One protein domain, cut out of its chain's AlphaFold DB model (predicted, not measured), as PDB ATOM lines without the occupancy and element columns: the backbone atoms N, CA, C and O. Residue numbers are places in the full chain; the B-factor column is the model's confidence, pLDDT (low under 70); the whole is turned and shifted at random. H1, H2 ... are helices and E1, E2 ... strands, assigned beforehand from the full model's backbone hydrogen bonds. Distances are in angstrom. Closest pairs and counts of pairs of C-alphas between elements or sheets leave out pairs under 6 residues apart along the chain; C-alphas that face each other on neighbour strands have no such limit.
ATOM      1  N   LYS A   3      17.711 -68.057  -4.569       84.12
ATOM      2  CA  LYS A   3      17.865 -67.002  -3.562       84.12
ATOM      3  C   LYS A   3      16.947 -67.289  -2.379       84.12
ATOM      4  O   LYS A   3      15.739 -67.422  -2.555       84.12
ATOM      5  N   VAL A   4      17.503 -67.347  -1.174       83.62
ATOM      6  CA  VAL A   4      16.745 -67.555   0.062       83.62
ATOM      7  C   VAL A   4      17.003 -66.398   1.014       83.62
ATOM      8  O   VAL A   4      18.141 -66.143   1.406       83.62
ATOM      9  N   THR A   5      15.937 -65.722   1.430       80.50
ATOM     10  CA  THR A   5      16.008 -64.674   2.450       80.50
ATOM     11  C   THR A   5      15.753 -65.296   3.819       80.50
ATOM     12  O   THR A   5      14.730 -65.935   4.052       80.50
ATOM     13  N   GLY A   6      16.730 -65.190   4.713       72.69
ATOM     14  CA  GLY A   6      16.638 -65.654   6.091       72.69
ATOM     15  C   GLY A   6      15.996 -64.633   7.028       72.69
ATOM     16  O   GLY A   6      15.638 -63.518   6.644       72.69
ATOM     17  N   ARG A   7      15.906 -65.021   8.302       65.06
ATOM     18  CA  ARG A   7      15.557 -64.106   9.393       65.06
ATOM     19  C   ARG A   7      16.576 -62.958   9.413       65.06
ATOM     20  O   ARG A   7      17.760 -63.206   9.188       65.06
ATOM     21  N   TRP A   8      16.116 -61.731   9.659       67.19
ATOM     22  CA  TRP A   8      16.943 -60.507   9.644       67.19
ATOM     23  C   TRP A   8      17.429 -60.053   8.258       67.19
ATOM     24  O   TRP A   8      18.417 -59.335   8.158       67.19
ATOM     25  N   GLY A   9      16.768 -60.479   7.176       73.31
ATOM     26  CA  GLY A   9      17.057 -59.978   5.825       73.31
ATOM     27  C   GLY A   9      18.346 -60.518   5.197       73.31
ATOM     28  O   GLY A   9      18.694 -60.122   4.089       73.31
ATOM     29  N   ARG A  10      19.043 -61.455   5.856       78.38
ATOM     30  CA  ARG A  10      20.235 -62.100   5.292       78.38
ATOM     31  C   ARG A  10      19.871 -62.926   4.065       78.38
ATOM     32  O   ARG A  10      19.125 -63.902   4.163       78.38
ATOM     33  N   ILE A  11      20.422 -62.548   2.921       84.62
ATOM     34  CA  ILE A  11      20.265 -63.268   1.661       84.62
ATOM     35  C   ILE A  11      21.348 -64.341   1.577       84.62
ATOM     36  O   ILE A  11      22.516 -64.067   1.835       84.62
ATOM     37  N   ARG A  12      20.963 -65.552   1.179       86.62
ATOM     38  CA  ARG A  12      21.897 -66.621   0.816       86.62
ATOM     39  C   ARG A  12      21.490 -67.273  -0.494       86.62
ATOM     40  O   ARG A  12      20.302 -67.334  -0.821       86.62
ATOM     41  N   TRP A  13      22.478 -67.772  -1.219       86.38
ATOM     42  CA  TRP A  13      22.279 -68.510  -2.455       86.38
ATOM     43  C   TRP A  13      22.476 -69.996  -2.195       86.38
ATOM     44  O   TRP A  13      23.507 -70.406  -1.673       86.38
ATOM     45  N   VAL A  14      21.470 -70.799  -2.536       85.88
ATOM     46  CA  VAL A  14      21.478 -72.242  -2.291       85.88
ATOM     47  C   VAL A  14      21.498 -72.979  -3.632       85.88
ATOM     48  O   VAL A  14      20.621 -72.731  -4.474       85.88
ATOM     49  N   PRO A  15      22.476 -73.871  -3.872       82.81
ATOM     50  CA  PRO A  15      22.472 -74.720  -5.053       82.81
ATOM     51  C   PRO A  15      21.341 -75.743  -4.962       82.81
ATOM     52  O   PRO A  15      21.084 -76.329  -3.911       82.81
ATOM     53  N   VAL A  16      20.658 -75.954  -6.085       80.50
ATOM     54  CA  VAL A  16      19.665 -77.021  -6.214       80.50
ATOM     55  C   VAL A  16      20.366 -78.166  -6.919       80.50
ATOM     56  O   VAL A  16      20.727 -78.033  -8.079       80.50
ATOM     57  N   ILE A  17      20.614 -79.238  -6.174       80.62
ATOM     58  CA  ILE A  17      21.457 -80.365  -6.601       80.62
ATOM     59  C   ILE A  17      20.662 -81.542  -7.178       80.62
ATOM     60  O   ILE A  17      21.250 -82.502  -7.651       80.62
ATOM     61  N   ASP A  18      19.336 -81.500  -7.077       85.38
ATOM     62  CA  ASP A  18      18.440 -82.575  -7.503       85.38
ATOM     63  C   ASP A  18      17.488 -82.007  -8.556       85.38
ATOM     64  O   ASP A  18      16.595 -81.213  -8.234       85.38
ATOM     65  N   GLU A  19      17.744 -82.357  -9.816       84.06
ATOM     66  CA  GLU A  19      17.034 -81.821 -10.978       84.06
ATOM     67  C   GLU A  19      15.553 -82.203 -10.971       84.06
ATOM     68  O   GLU A  19      14.701 -81.353 -11.224       84.06
ATOM     69  N   ASP A  20      15.222 -83.434 -10.577       86.69
ATOM     70  CA  ASP A  20      13.840 -83.910 -10.514       86.69
ATOM     71  C   ASP A  20      13.035 -83.160  -9.448       86.69
ATOM     72  O   ASP A  20      11.902 -82.714  -9.679       86.69
ATOM     73  N   LYS A  21      13.615 -82.967  -8.256       82.31
ATOM     74  CA  LYS A  21      12.996 -82.149  -7.204       82.31
ATOM     75  C   LYS A  21      12.873 -80.697  -7.649       82.31
ATOM     76  O   LYS A  21      11.827 -80.092  -7.402       82.31
ATOM     77  N   ALA A  22      13.890 -80.148  -8.316       83.12
ATOM     78  CA  ALA A  22      13.852 -78.796  -8.864       83.12
ATOM     79  C   ALA A  22      12.701 -78.638  -9.859       83.12
ATOM     80  O   ALA A  22      11.883 -77.731  -9.712       83.12
ATOM     81  N   ALA A  23      12.592 -79.554 -10.822       85.19
ATOM     82  CA  ALA A  23      11.559 -79.554 -11.846       85.19
ATOM     83  C   ALA A  23      10.161 -79.613 -11.225       85.19
ATOM     84  O   ALA A  23       9.287 -78.827 -11.592       85.19
ATOM     85  N   ARG A  24       9.953 -80.470 -10.216       84.62
ATOM     86  CA  ARG A  24       8.675 -80.563  -9.490       84.62
ATOM     87  C   ARG A  24       8.328 -79.281  -8.737       84.62
ATOM     88  O   ARG A  24       7.173 -78.855  -8.763       84.62
ATOM     89  N   ILE A  25       9.306 -78.663  -8.074       81.62
ATOM     90  CA  ILE A  25       9.110 -77.393  -7.364       81.62
ATOM     91  C   ILE A  25       8.789 -76.280  -8.364       81.62
ATOM     92  O   ILE A  25       7.813 -75.562  -8.177       81.62
ATOM     93  N   LEU A  26       9.540 -76.168  -9.458       83.81
ATOM     94  CA  LEU A  26       9.317 -75.153 -10.488       83.81
ATOM     95  C   LEU A  26       7.970 -75.335 -11.196       83.81
ATOM     96  O   LEU A  26       7.250 -74.359 -11.398       83.81
ATOM     97  N   ALA A  27       7.588 -76.572 -11.522       85.88
ATOM     98  CA  ALA A  27       6.281 -76.878 -12.097       85.88
ATOM     99  C   ALA A  27       5.151 -76.436 -11.161       85.88
ATOM    100  O   ALA A  27       4.189 -75.805 -11.601       85.88
ATOM    101  N   ARG A  28       5.287 -76.699  -9.857       82.19
ATOM    102  CA  ARG A  28       4.308 -76.243  -8.871       82.19
ATOM    103  C   ARG A  28       4.316 -74.722  -8.705       82.19
ATOM    104  O   ARG A  28       3.245 -74.138  -8.610       82.19
ATOM    105  N   ALA A  29       5.480 -74.077  -8.717       81.38
ATOM    106  CA  ALA A  29       5.584 -72.622  -8.626       81.38
ATOM    107  C   ALA A  29       4.868 -71.940  -9.802       81.38
ATOM    108  O   ALA A  29       4.100 -71.010  -9.590       81.38
ATOM    109  N   ARG A  30       5.007 -72.474 -11.025       84.00
ATOM    110  CA  ARG A  30       4.271 -71.991 -12.207       84.00
ATOM    111  C   ARG A  30       2.752 -72.105 -12.061       84.00
ATOM    112  O   ARG A  30       2.042 -71.232 -12.536       84.00
ATOM    113  N   GLN A  31       2.255 -73.154 -11.402       82.81
ATOM    114  CA  GLN A  31       0.817 -73.318 -11.147       82.81
ATOM    115  C   GLN A  31       0.276 -72.333 -10.105       82.81
ATOM    116  O   GLN A  31      -0.905 -72.008 -10.130       82.81
ATOM    117  N   VAL A  32       1.115 -71.919  -9.154       80.19
ATOM    118  CA  VAL A  32       0.728 -71.042  -8.040       80.19
ATOM    119  C   VAL A  32       0.937 -69.557  -8.383       80.19
ATOM    120  O   VAL A  32       0.247 -68.702  -7.831       80.19
ATOM    121  N   GLY A  33       1.842 -69.241  -9.315       79.56
ATOM    122  CA  GLY A  33       2.143 -67.872  -9.739       79.56
ATOM    123  C   GLY A  33       2.820 -67.069  -8.627       79.56
ATOM    124  O   GLY A  33       3.779 -67.535  -8.016       79.56
ATOM    125  N   GLU A  34       2.302 -65.873  -8.350       73.94
ATOM    126  CA  GLU A  34       2.762 -65.001  -7.254       73.94
ATOM    127  C   GLU A  34       2.229 -65.427  -5.875       73.94
ATOM    128  O   GLU A  34       2.575 -64.841  -4.849       73.94
ATOM    129  N   GLY A  35       1.383 -66.459  -5.836       70.12
ATOM    130  CA  GLY A  35       0.868 -67.018  -4.597       70.12
ATOM    131  C   GLY A  35       1.928 -67.772  -3.789       70.12
ATOM    132  O   GLY A  35       3.012 -68.133  -4.251       70.12
ATOM    133  N   PHE A  36       1.583 -68.083  -2.545       68.25
ATOM    134  CA  PHE A  36       2.456 -68.854  -1.676       68.25
ATOM    135  C   PHE A  36       2.465 -70.342  -2.029       68.25
ATOM    136  O   PHE A  36       1.425 -70.978  -2.208       68.25
ATOM    137  N   ALA A  68      10.816 -80.152  11.076       78.00
ATOM    138  CA  ALA A  68      11.555 -79.256  10.194       78.00
ATOM    139  C   ALA A  68      12.919 -78.853  10.783       78.00
ATOM    140  O   ALA A  68      13.885 -78.697  10.032       78.00
ATOM    141  N   THR A  69      13.012 -78.714  12.110       82.06
ATOM    142  CA  THR A  69      14.273 -78.403  12.794       82.06
ATOM    143  C   THR A  69      15.209 -79.604  12.737       82.06
ATOM    144  O   THR A  69      16.349 -79.468  12.294       82.06
ATOM    145  N   GLY A  70      14.712 -80.796  13.075       84.38
ATOM    146  CA  GLY A  70      15.443 -82.053  12.936       84.38
ATOM    147  C   GLY A  70      15.948 -82.302  11.513       84.38
ATOM    148  O   GLY A  70      17.120 -82.624  11.333       84.38
ATOM    149  N   LEU A  71      15.122 -82.069  10.485       87.12
ATOM    150  CA  LEU A  71      15.552 -82.181   9.085       87.12
ATOM    151  C   LEU A  71      16.651 -81.180   8.724       87.12
ATOM    152  O   LEU A  71      17.591 -81.537   8.017       87.12
ATOM    153  N   ARG A  72      16.557 -79.935   9.207       86.81
ATOM    154  CA  ARG A  72      17.599 -78.924   8.987       86.81
ATOM    155  C   ARG A  72      18.916 -79.339   9.637       86.81
ATOM    156  O   ARG A  72      19.958 -79.218   9.000       86.81
ATOM    157  N   ASN A  73      18.867 -79.831  10.870       89.19
ATOM    158  CA  ASN A  73      20.048 -80.293  11.594       89.19
ATOM    159  C   ASN A  73      20.663 -81.517  10.915       89.19
ATOM    160  O   ASN A  73      21.872 -81.563  10.712       89.19
ATOM    161  N   ARG A  74      19.829 -82.464  10.472       89.81
ATOM    162  CA  ARG A  74      20.291 -83.620   9.710       89.81
ATOM    163  C   ARG A  74      20.966 -83.205   8.407       89.81
ATOM    164  O   ARG A  74      22.054 -83.679   8.118       89.81
ATOM    165  N   TRP A  75      20.358 -82.287   7.660       89.94
ATOM    166  CA  TRP A  75      20.944 -81.770   6.424       89.94
ATOM    167  C   TRP A  75      22.274 -81.041   6.660       89.94
ATOM    168  O   TRP A  75      23.190 -81.183   5.856       89.94
ATOM    169  N   LEU A  76      22.409 -80.300   7.766       91.56
ATOM    170  CA  LEU A  76      23.671 -79.674   8.176       91.56
ATOM    171  C   LEU A  76      24.768 -80.709   8.443       91.56
ATOM    172  O   LEU A  76      25.887 -80.538   7.965       91.56
ATOM    173  N   VAL A  77      24.440 -81.788   9.159       92.56
ATOM    174  CA  VAL A  77      25.367 -82.903   9.398       92.56
ATOM    175  C   VAL A  77      25.732 -83.588   8.083       92.56
ATOM    176  O   VAL A  77      26.912 -83.761   7.800       92.56
ATOM    177  N   ASP A  78      24.748 -83.907   7.238       91.56
ATOM    178  CA  ASP A  78      24.995 -84.539   5.940       91.56
ATOM    179  C   ASP A  78      25.901 -83.661   5.061       91.56
ATOM    180  O   ASP A  78      26.782 -84.184   4.387       91.56
ATOM    181  N   LEU A  79      25.716 -82.333   5.073       90.06
ATOM    182  CA  LEU A  79      26.562 -81.387   4.342       90.06
ATOM    183  C   LEU A  79      27.989 -81.335   4.908       90.06
ATOM    184  O   LEU A  79      28.931 -81.310   4.124       90.06
ATOM    185  N   ALA A  80      28.150 -81.370   6.235       91.06
ATOM    186  CA  ALA A  80      29.460 -81.417   6.895       91.06
ATOM    187  C   ALA A  80      30.226 -82.715   6.605       91.06
ATOM    188  O   ALA A  80      31.452 -82.724   6.586       91.06
ATOM    189  N   CYS A  81      29.508 -83.815   6.373       91.00
ATOM    190  CA  CYS A  81      30.102 -85.109   6.050       91.00
ATOM    191  C   CYS A  81      30.497 -85.239   4.572       91.00
ATOM    192  O   CYS A  81      31.115 -86.238   4.203       91.00
ATOM    193  N   ARG A  82      30.123 -84.284   3.704       88.56
ATOM    194  CA  ARG A  82      30.473 -84.345   2.280       88.56
ATOM    195  C   ARG A  82      31.950 -84.007   2.085       88.56
ATOM    196  O   ARG A  82      32.361 -82.904   2.450       88.56
ATOM    197  N   PRO A  83      32.734 -84.905   1.466       84.69
ATOM    198  CA  PRO A  83      34.124 -84.620   1.145       84.69
ATOM    199  C   PRO A  83      34.254 -83.349   0.301       84.69
ATOM    200  O   PRO A  83      33.457 -83.125  -0.611       84.69
ATOM    201  N   GLY A  84      35.256 -82.527   0.611       83.81
ATOM    202  CA  GLY A  84      35.585 -81.333  -0.170       83.81
ATOM    203  C   GLY A  84      34.668 -80.126   0.041       83.81
ATOM    204  O   GLY A  84      34.818 -79.151  -0.681       83.81
ATOM    205  N   ILE A  85      33.734 -80.147   1.002       87.50
ATOM    206  CA  ILE A  85      32.935 -78.962   1.353       87.50
ATOM    207  C   ILE A  85      33.594 -78.223   2.527       87.50
ATOM    208  O   ILE A  85      33.559 -78.725   3.653       87.50
ATOM    209  N   PRO A  86      34.152 -77.013   2.324       89.19
ATOM    210  CA  PRO A  86      34.726 -76.235   3.414       89.19
ATOM    211  C   PRO A  86      33.659 -75.761   4.404       89.19
ATOM    212  O   PRO A  86      32.519 -75.462   4.029       89.19
ATOM    213  N   ALA A  87      34.056 -75.572   5.664       88.50
ATOM    214  CA  ALA A  87      33.179 -75.042   6.709       88.50
ATOM    215  C   ALA A  87      32.542 -73.693   6.319       88.50
ATOM    216  O   ALA A  87      31.356 -73.475   6.563       88.50
ATOM    217  N   ALA A  88      33.288 -72.816   5.637       88.88
ATOM    218  CA  ALA A  88      32.782 -71.530   5.157       88.88
ATOM    219  C   ALA A  88      31.632 -71.677   4.139       88.88
ATOM    220  O   ALA A  88      30.638 -70.949   4.212       88.88
ATOM    221  N   VAL A  89      31.725 -72.650   3.223       89.50
ATOM    222  CA  VAL A  89      30.664 -72.956   2.246       89.50
ATOM    223  C   VAL A  89      29.433 -73.509   2.959       89.50
ATOM    224  O   VAL A  89      28.311 -73.083   2.687       89.50
ATOM    225  N   LEU A  90      29.630 -74.407   3.923       90.69
ATOM    226  CA  LEU A  90      28.540 -74.922   4.745       90.69
ATOM    227  C   LEU A  90      27.808 -73.783   5.470       90.69
ATOM    228  O   LEU A  90      26.578 -73.699   5.398       90.69
ATOM    229  N   MET A  91      28.545 -72.885   6.127       89.38
ATOM    230  CA  MET A  91      27.968 -71.768   6.880       89.38
ATOM    231  C   MET A  91      27.191 -70.802   5.981       89.38
ATOM    232  O   MET A  91      26.074 -70.404   6.334       89.38
ATOM    233  N   SER A  92      27.731 -70.463   4.806       88.56
ATOM    234  CA  SER A  92      27.090 -69.534   3.867       88.56
ATOM    235  C   SER A  92      25.808 -70.115   3.261       88.56
ATOM    236  O   SER A  92      24.766 -69.453   3.260       88.56
ATOM    237  N   VAL A  93      25.836 -71.381   2.833       87.94
ATOM    238  CA  VAL A  93      24.690 -72.061   2.214       87.94
ATOM    239  C   VAL A  93      23.599 -72.364   3.242       87.94
ATOM    240  O   VAL A  93      22.407 -72.161   2.980       87.94
ATOM    241  N   ALA A  94      23.972 -72.807   4.443       86.75
ATOM    242  CA  ALA A  94      22.999 -73.090   5.486       86.75
ATOM    243  C   ALA A  94      22.469 -71.823   6.172       86.75
ATOM    244  O   ALA A  94      21.357 -71.842   6.719       86.75
ATOM    245  N   GLY A  95      23.220 -70.720   6.121       87.00
ATOM    246  CA  GLY A  95      22.902 -69.471   6.807       87.00
ATOM    247  C   GLY A  95      22.994 -69.612   8.326       87.00
ATOM    248  O   GLY A  95      22.083 -69.174   9.029       87.00
ATOM    249  N   VAL A  96      24.036 -70.284   8.819       86.44
ATOM    250  CA  VAL A  96      24.311 -70.451  10.256       86.44
ATOM    251  C   VAL A  96      25.473 -69.553  10.677       86.44
ATOM    252  O   VAL A  96      26.381 -69.302   9.889       86.44
ATOM    253  N   GLY A  97      25.407 -69.016  11.897       85.19
ATOM    254  CA  GLY A  97      26.457 -68.152  12.453       85.19
ATOM    255  C   GLY A  97      27.570 -68.919  13.163       85.19
ATOM    256  O   GLY A  97      28.667 -68.394  13.309       85.19
ATOM    257  N   ASP A  98      27.296 -70.157  13.565       87.06
ATOM    258  CA  ASP A  98      28.231 -71.053  14.233       87.06
ATOM    259  C   ASP A  98      27.945 -72.515  13.843       87.06
ATOM    260  O   ASP A  98      26.974 -72.815  13.140       87.06
ATOM    261  N   LEU A  99      28.821 -73.416  14.291       88.75
ATOM    262  CA  LEU A  99      28.756 -74.856  14.037       88.75
ATOM    263  C   LEU A  99      28.378 -75.659  15.289       88.75
ATOM    264  O   LEU A  99      28.673 -76.852  15.362       88.75
ATOM    265  N   ARG A 100      27.713 -75.041  16.278       90.62
ATOM    266  CA  ARG A 100      27.373 -75.708  17.545       90.62
ATOM    267  C   ARG A 100      26.559 -76.981  17.335       90.62
ATOM    268  O   ARG A 100      26.799 -77.972  18.009       90.62
ATOM    269  N   ILE A 101      25.679 -76.993  16.337       88.19
ATOM    270  CA  ILE A 101      24.899 -78.183  15.984       88.19
ATOM    271  C   ILE A 101      25.765 -79.389  15.596       88.19
ATOM    272  O   ILE A 101      25.367 -80.522  15.842       88.19
ATOM    273  N   LEU A 102      26.943 -79.164  15.006       91.38
ATOM    274  CA  LEU A 102      27.869 -80.247  14.675       91.38
ATOM    275  C   LEU A 102      28.540 -80.783  15.942       91.38
ATOM    276  O   LEU A 102      28.696 -81.991  16.076       91.38
ATOM    277  N   ALA A 103      28.870 -79.904  16.891       89.31
ATOM    278  CA  ALA A 103      29.390 -80.308  18.196       89.31
ATOM    279  C   ALA A 103      28.347 -81.108  18.997       89.31
ATOM    280  O   ALA A 103      28.658 -82.178  19.514       89.31
ATOM    281  N   ASP A 104      27.092 -80.648  19.017       91.50
ATOM    282  CA  ASP A 104      25.975 -81.336  19.680       91.50
ATOM    283  C   ASP A 104      25.640 -82.695  19.026       91.50
ATOM    284  O   ASP A 104      24.916 -83.505  19.603       91.50
ATOM    285  N   GLN A 105      26.129 -82.949  17.807       89.75
ATOM    286  CA  GLN A 105      25.912 -84.176  17.032       89.75
ATOM    287  C   GLN A 105      27.235 -84.865  16.667       89.75
ATOM    288  O   GLN A 105      27.314 -85.537  15.638       89.75
ATOM    289  N   ALA A 106      28.269 -84.721  17.502       88.75
ATOM    290  CA  ALA A 106      29.612 -85.226  17.214       88.75
ATOM    291  C   ALA A 106      29.646 -86.730  16.881       88.75
ATOM    292  O   ALA A 106      30.420 -87.154  16.026       88.75
ATOM    293  N   ASP A 107      28.765 -87.533  17.484       91.69
ATOM    294  CA  ASP A 107      28.662 -88.971  17.200       91.69
ATOM    295  C   ASP A 107      28.142 -89.300  15.794       91.69
ATOM    296  O   ASP A 107      28.324 -90.416  15.314       91.69
ATOM    297  N   SER A 108      27.509 -88.338  15.122       89.25
ATOM    298  CA  SER A 108      27.070 -88.477  13.730       89.25
ATOM    299  C   SER A 108      28.134 -88.034  12.723       89.25
ATOM    300  O   SER A 108      27.904 -88.155  11.519       89.25
ATOM    301  N   LEU A 109      29.275 -87.509  13.185       89.81
ATOM    302  CA  LEU A 109      30.366 -87.069  12.321       89.81
ATOM    303  C   LEU A 109      31.346 -88.217  12.025       89.81
ATOM    304  O   LEU A 109      31.541 -89.105  12.862       89.81
ATOM    305  N   PRO A 110      32.014 -88.202  10.856       89.25
ATOM    306  CA  PRO A 110      33.038 -89.182  10.539       89.25
ATOM    307  C   PRO A 110      34.197 -89.085  11.532       89.25
ATOM    308  O   PRO A 110      34.678 -87.995  11.849       89.25
ATOM    309  N   ARG A 111      34.671 -90.239  12.000       90.44
ATOM    310  CA  ARG A 111      35.883 -90.333  12.817       90.44
ATOM    311  C   ARG A 111      37.062 -90.651  11.912       90.44
ATOM    312  O   ARG A 111      36.981 -91.567  11.098       90.44
ATOM    313  N   TYR A 112      38.153 -89.916  12.092       89.81
ATOM    314  CA  TYR A 112      39.368 -90.079  11.306       89.81
ATOM    315  C   TYR A 112      40.507 -90.580  12.185       89.81
ATOM    316  O   TYR A 112      40.713 -90.089  13.297       89.81
ATOM    317  N   THR A 113      41.269 -91.546  11.681       94.94
ATOM    318  CA  THR A 113      42.543 -91.928  12.290       94.94
ATOM    319  C   THR A 113      43.596 -90.840  12.036       94.94
ATOM    320  O   THR A 113      43.468 -90.075  11.075       94.94
ATOM    321  N   PRO A 114      44.683 -90.784  12.825       96.06
ATOM    322  CA  PRO A 114      45.769 -89.830  12.585       96.06
ATOM    323  C   PRO A 114      46.332 -89.887  11.154       96.06
ATOM    324  O   PRO A 114      46.612 -88.854  10.554       96.06
ATOM    325  N   GLN A 115      46.439 -91.082  10.565       94.31
ATOM    326  CA  GLN A 115      46.927 -91.264   9.194       94.31
ATOM    327  C   GLN A 115      45.944 -90.717   8.151       94.31
ATOM    328  O   GLN A 115      46.368 -90.192   7.124       94.31
ATOM    329  N   GLN A 116      44.637 -90.838   8.396       91.38
ATOM    330  CA  GLN A 116      43.618 -90.253   7.524       91.38
ATOM    331  C   GLN A 116      43.634 -88.725   7.610       91.38
ATOM    332  O   GLN A 116      43.574 -88.072   6.574       91.38
ATOM    333  N   LEU A 117      43.786 -88.164   8.815       91.81
ATOM    334  CA  LEU A 117      43.916 -86.716   9.010       91.81
ATOM    335  C   LEU A 117      45.138 -86.151   8.276       91.81
ATOM    336  O   LEU A 117      45.005 -85.172   7.554       91.81
ATOM    337  N   ALA A 118      46.299 -86.804   8.388       91.50
ATOM    338  CA  ALA A 118      47.510 -86.373   7.690       91.50
ATOM    339  C   ALA A 118      47.314 -86.318   6.165       91.50
ATOM    340  O   ALA A 118      47.687 -85.338   5.531       91.50
ATOM    341  N   ARG A 119      46.669 -87.337   5.579       89.62
ATOM    342  CA  ARG A 119      46.349 -87.354   4.140       89.62
ATOM    343  C   ARG A 119      45.396 -86.231   3.739       89.62
ATOM    344  O   ARG A 119      45.570 -85.655   2.673       89.62
ATOM    345  N   LEU A 120      44.399 -85.932   4.574       88.81
ATOM    346  CA  LEU A 120      43.459 -84.840   4.317       88.81
ATOM    347  C   LEU A 120      44.150 -83.473   4.358       88.81
ATOM    348  O   LEU A 120      43.834 -82.634   3.525       88.81
ATOM    349  N   PHE A 121      45.086 -83.257   5.287       88.56
ATOM    350  CA  PHE A 121      45.846 -82.005   5.354       88.56
ATOM    351  C   PHE A 121      46.775 -81.827   4.154       88.56
ATOM    352  O   PHE A 121      46.752 -80.768   3.544       88.56
ATOM    353  N   ILE A 122      47.494 -82.878   3.748       91.12
ATOM    354  CA  ILE A 122      48.337 -82.834   2.543       91.12
ATOM    355  C   ILE A 122      47.497 -82.490   1.304       91.12
ATOM    356  O   ILE A 122      47.839 -81.578   0.562       91.12
TER     357      ILE A 122
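Overview. This is residues 3 to 36 and 68 to 122 of the 146 residues of an uncharacterized protein of Corynebacterium variabile (strain DSM 44702 / CIP 107183 / JCM 12073 / NCIMB 30131) (UniProt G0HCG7). A small hairpin of two strands, E1 and E2, packs through E2 on residues 92 to 94 of H3, the second helix of a helical hairpin, H2 and H3, that lies in the middle of a loose, elongated model. H4, a short helix, sits at H2, while two stretches stick out at opposite ends of the long axis: residues 16 to 36, which hold H1, and residues 113 to 119, which include most of H5. The printed part has 89 residues, with two named strands and then five named helices along the chain; E1 and E2 form an antiparallel sheet, and the class is mostly helix. The whole is loose, with a radius of gyration of the C-alphas of 16.7 A and spans of 54, 30 and 23 A.

Along the chain. E1 is residues 3 to 5, beginning at C-alpha 3 at (17.865, -67.002, -3.562), and E2 is residues 11 to 14, 9.9 A long. H1, residues 19 to 32, is the longest helix at 19.8 A and begins at C-alpha 19 at (17.034, -81.821, -10.978). H2 is residues 68 to 80, 18.3 A long, and H3 is residues 87 to 94, 10.4 A long. H4 is residues 100 to 103. H5 is residues 114 to 122, 12.5 A long, and ends at C-alpha 122 at (48.337, -82.834, 2.543).

Arrangement. E1 and E2 are a hairpin of antiparallel strands, their directions at 139 degrees. N 4 and O 12 are 2.8 A apart, and N 12 and O 4 are 2.9 A apart, both within hydrogen-bond range. E2 and H3 have 5 pairs of C-alphas within 8 A, the closest being those of Val 14 and Val 93 at 5.5 A. H2 and H3 form a helical hairpin: they touch, with residues 76 to 80 of H2 alone, at a shallow tilt of 30 degrees, opposite ways. Their closest C-alphas are those of Leu 79 and Leu 90, 6.8 A apart. H2, with its residues 73 to 77 alone, only just touches H4, with 3 pairs of C-alphas within 8 A; the closest are those of Val 77 and Leu 102, 6.4 A apart. H1 and H5 touch no helix. In H1, H2, H3 and H5 every O i to N i+4 pair is within hydrogen-bond range; H4 is too short for such a pair.

Size, cuts and confidence. The two C-alphas farthest apart, those of Gly 33 and Gln 115, are 54.0 A from each other. Without the stretches that stand free, the body of 61 residues spans 38 by 28 by 18 A. Residues 37 to 67 are not printed, and C-alphas 36 and 68 are 18.2 A apart across this cut. Of the links that are printed whole, none is long. The mean pLDDT of the printed part is 85.8, with residues 7, 8 and 36 under 70.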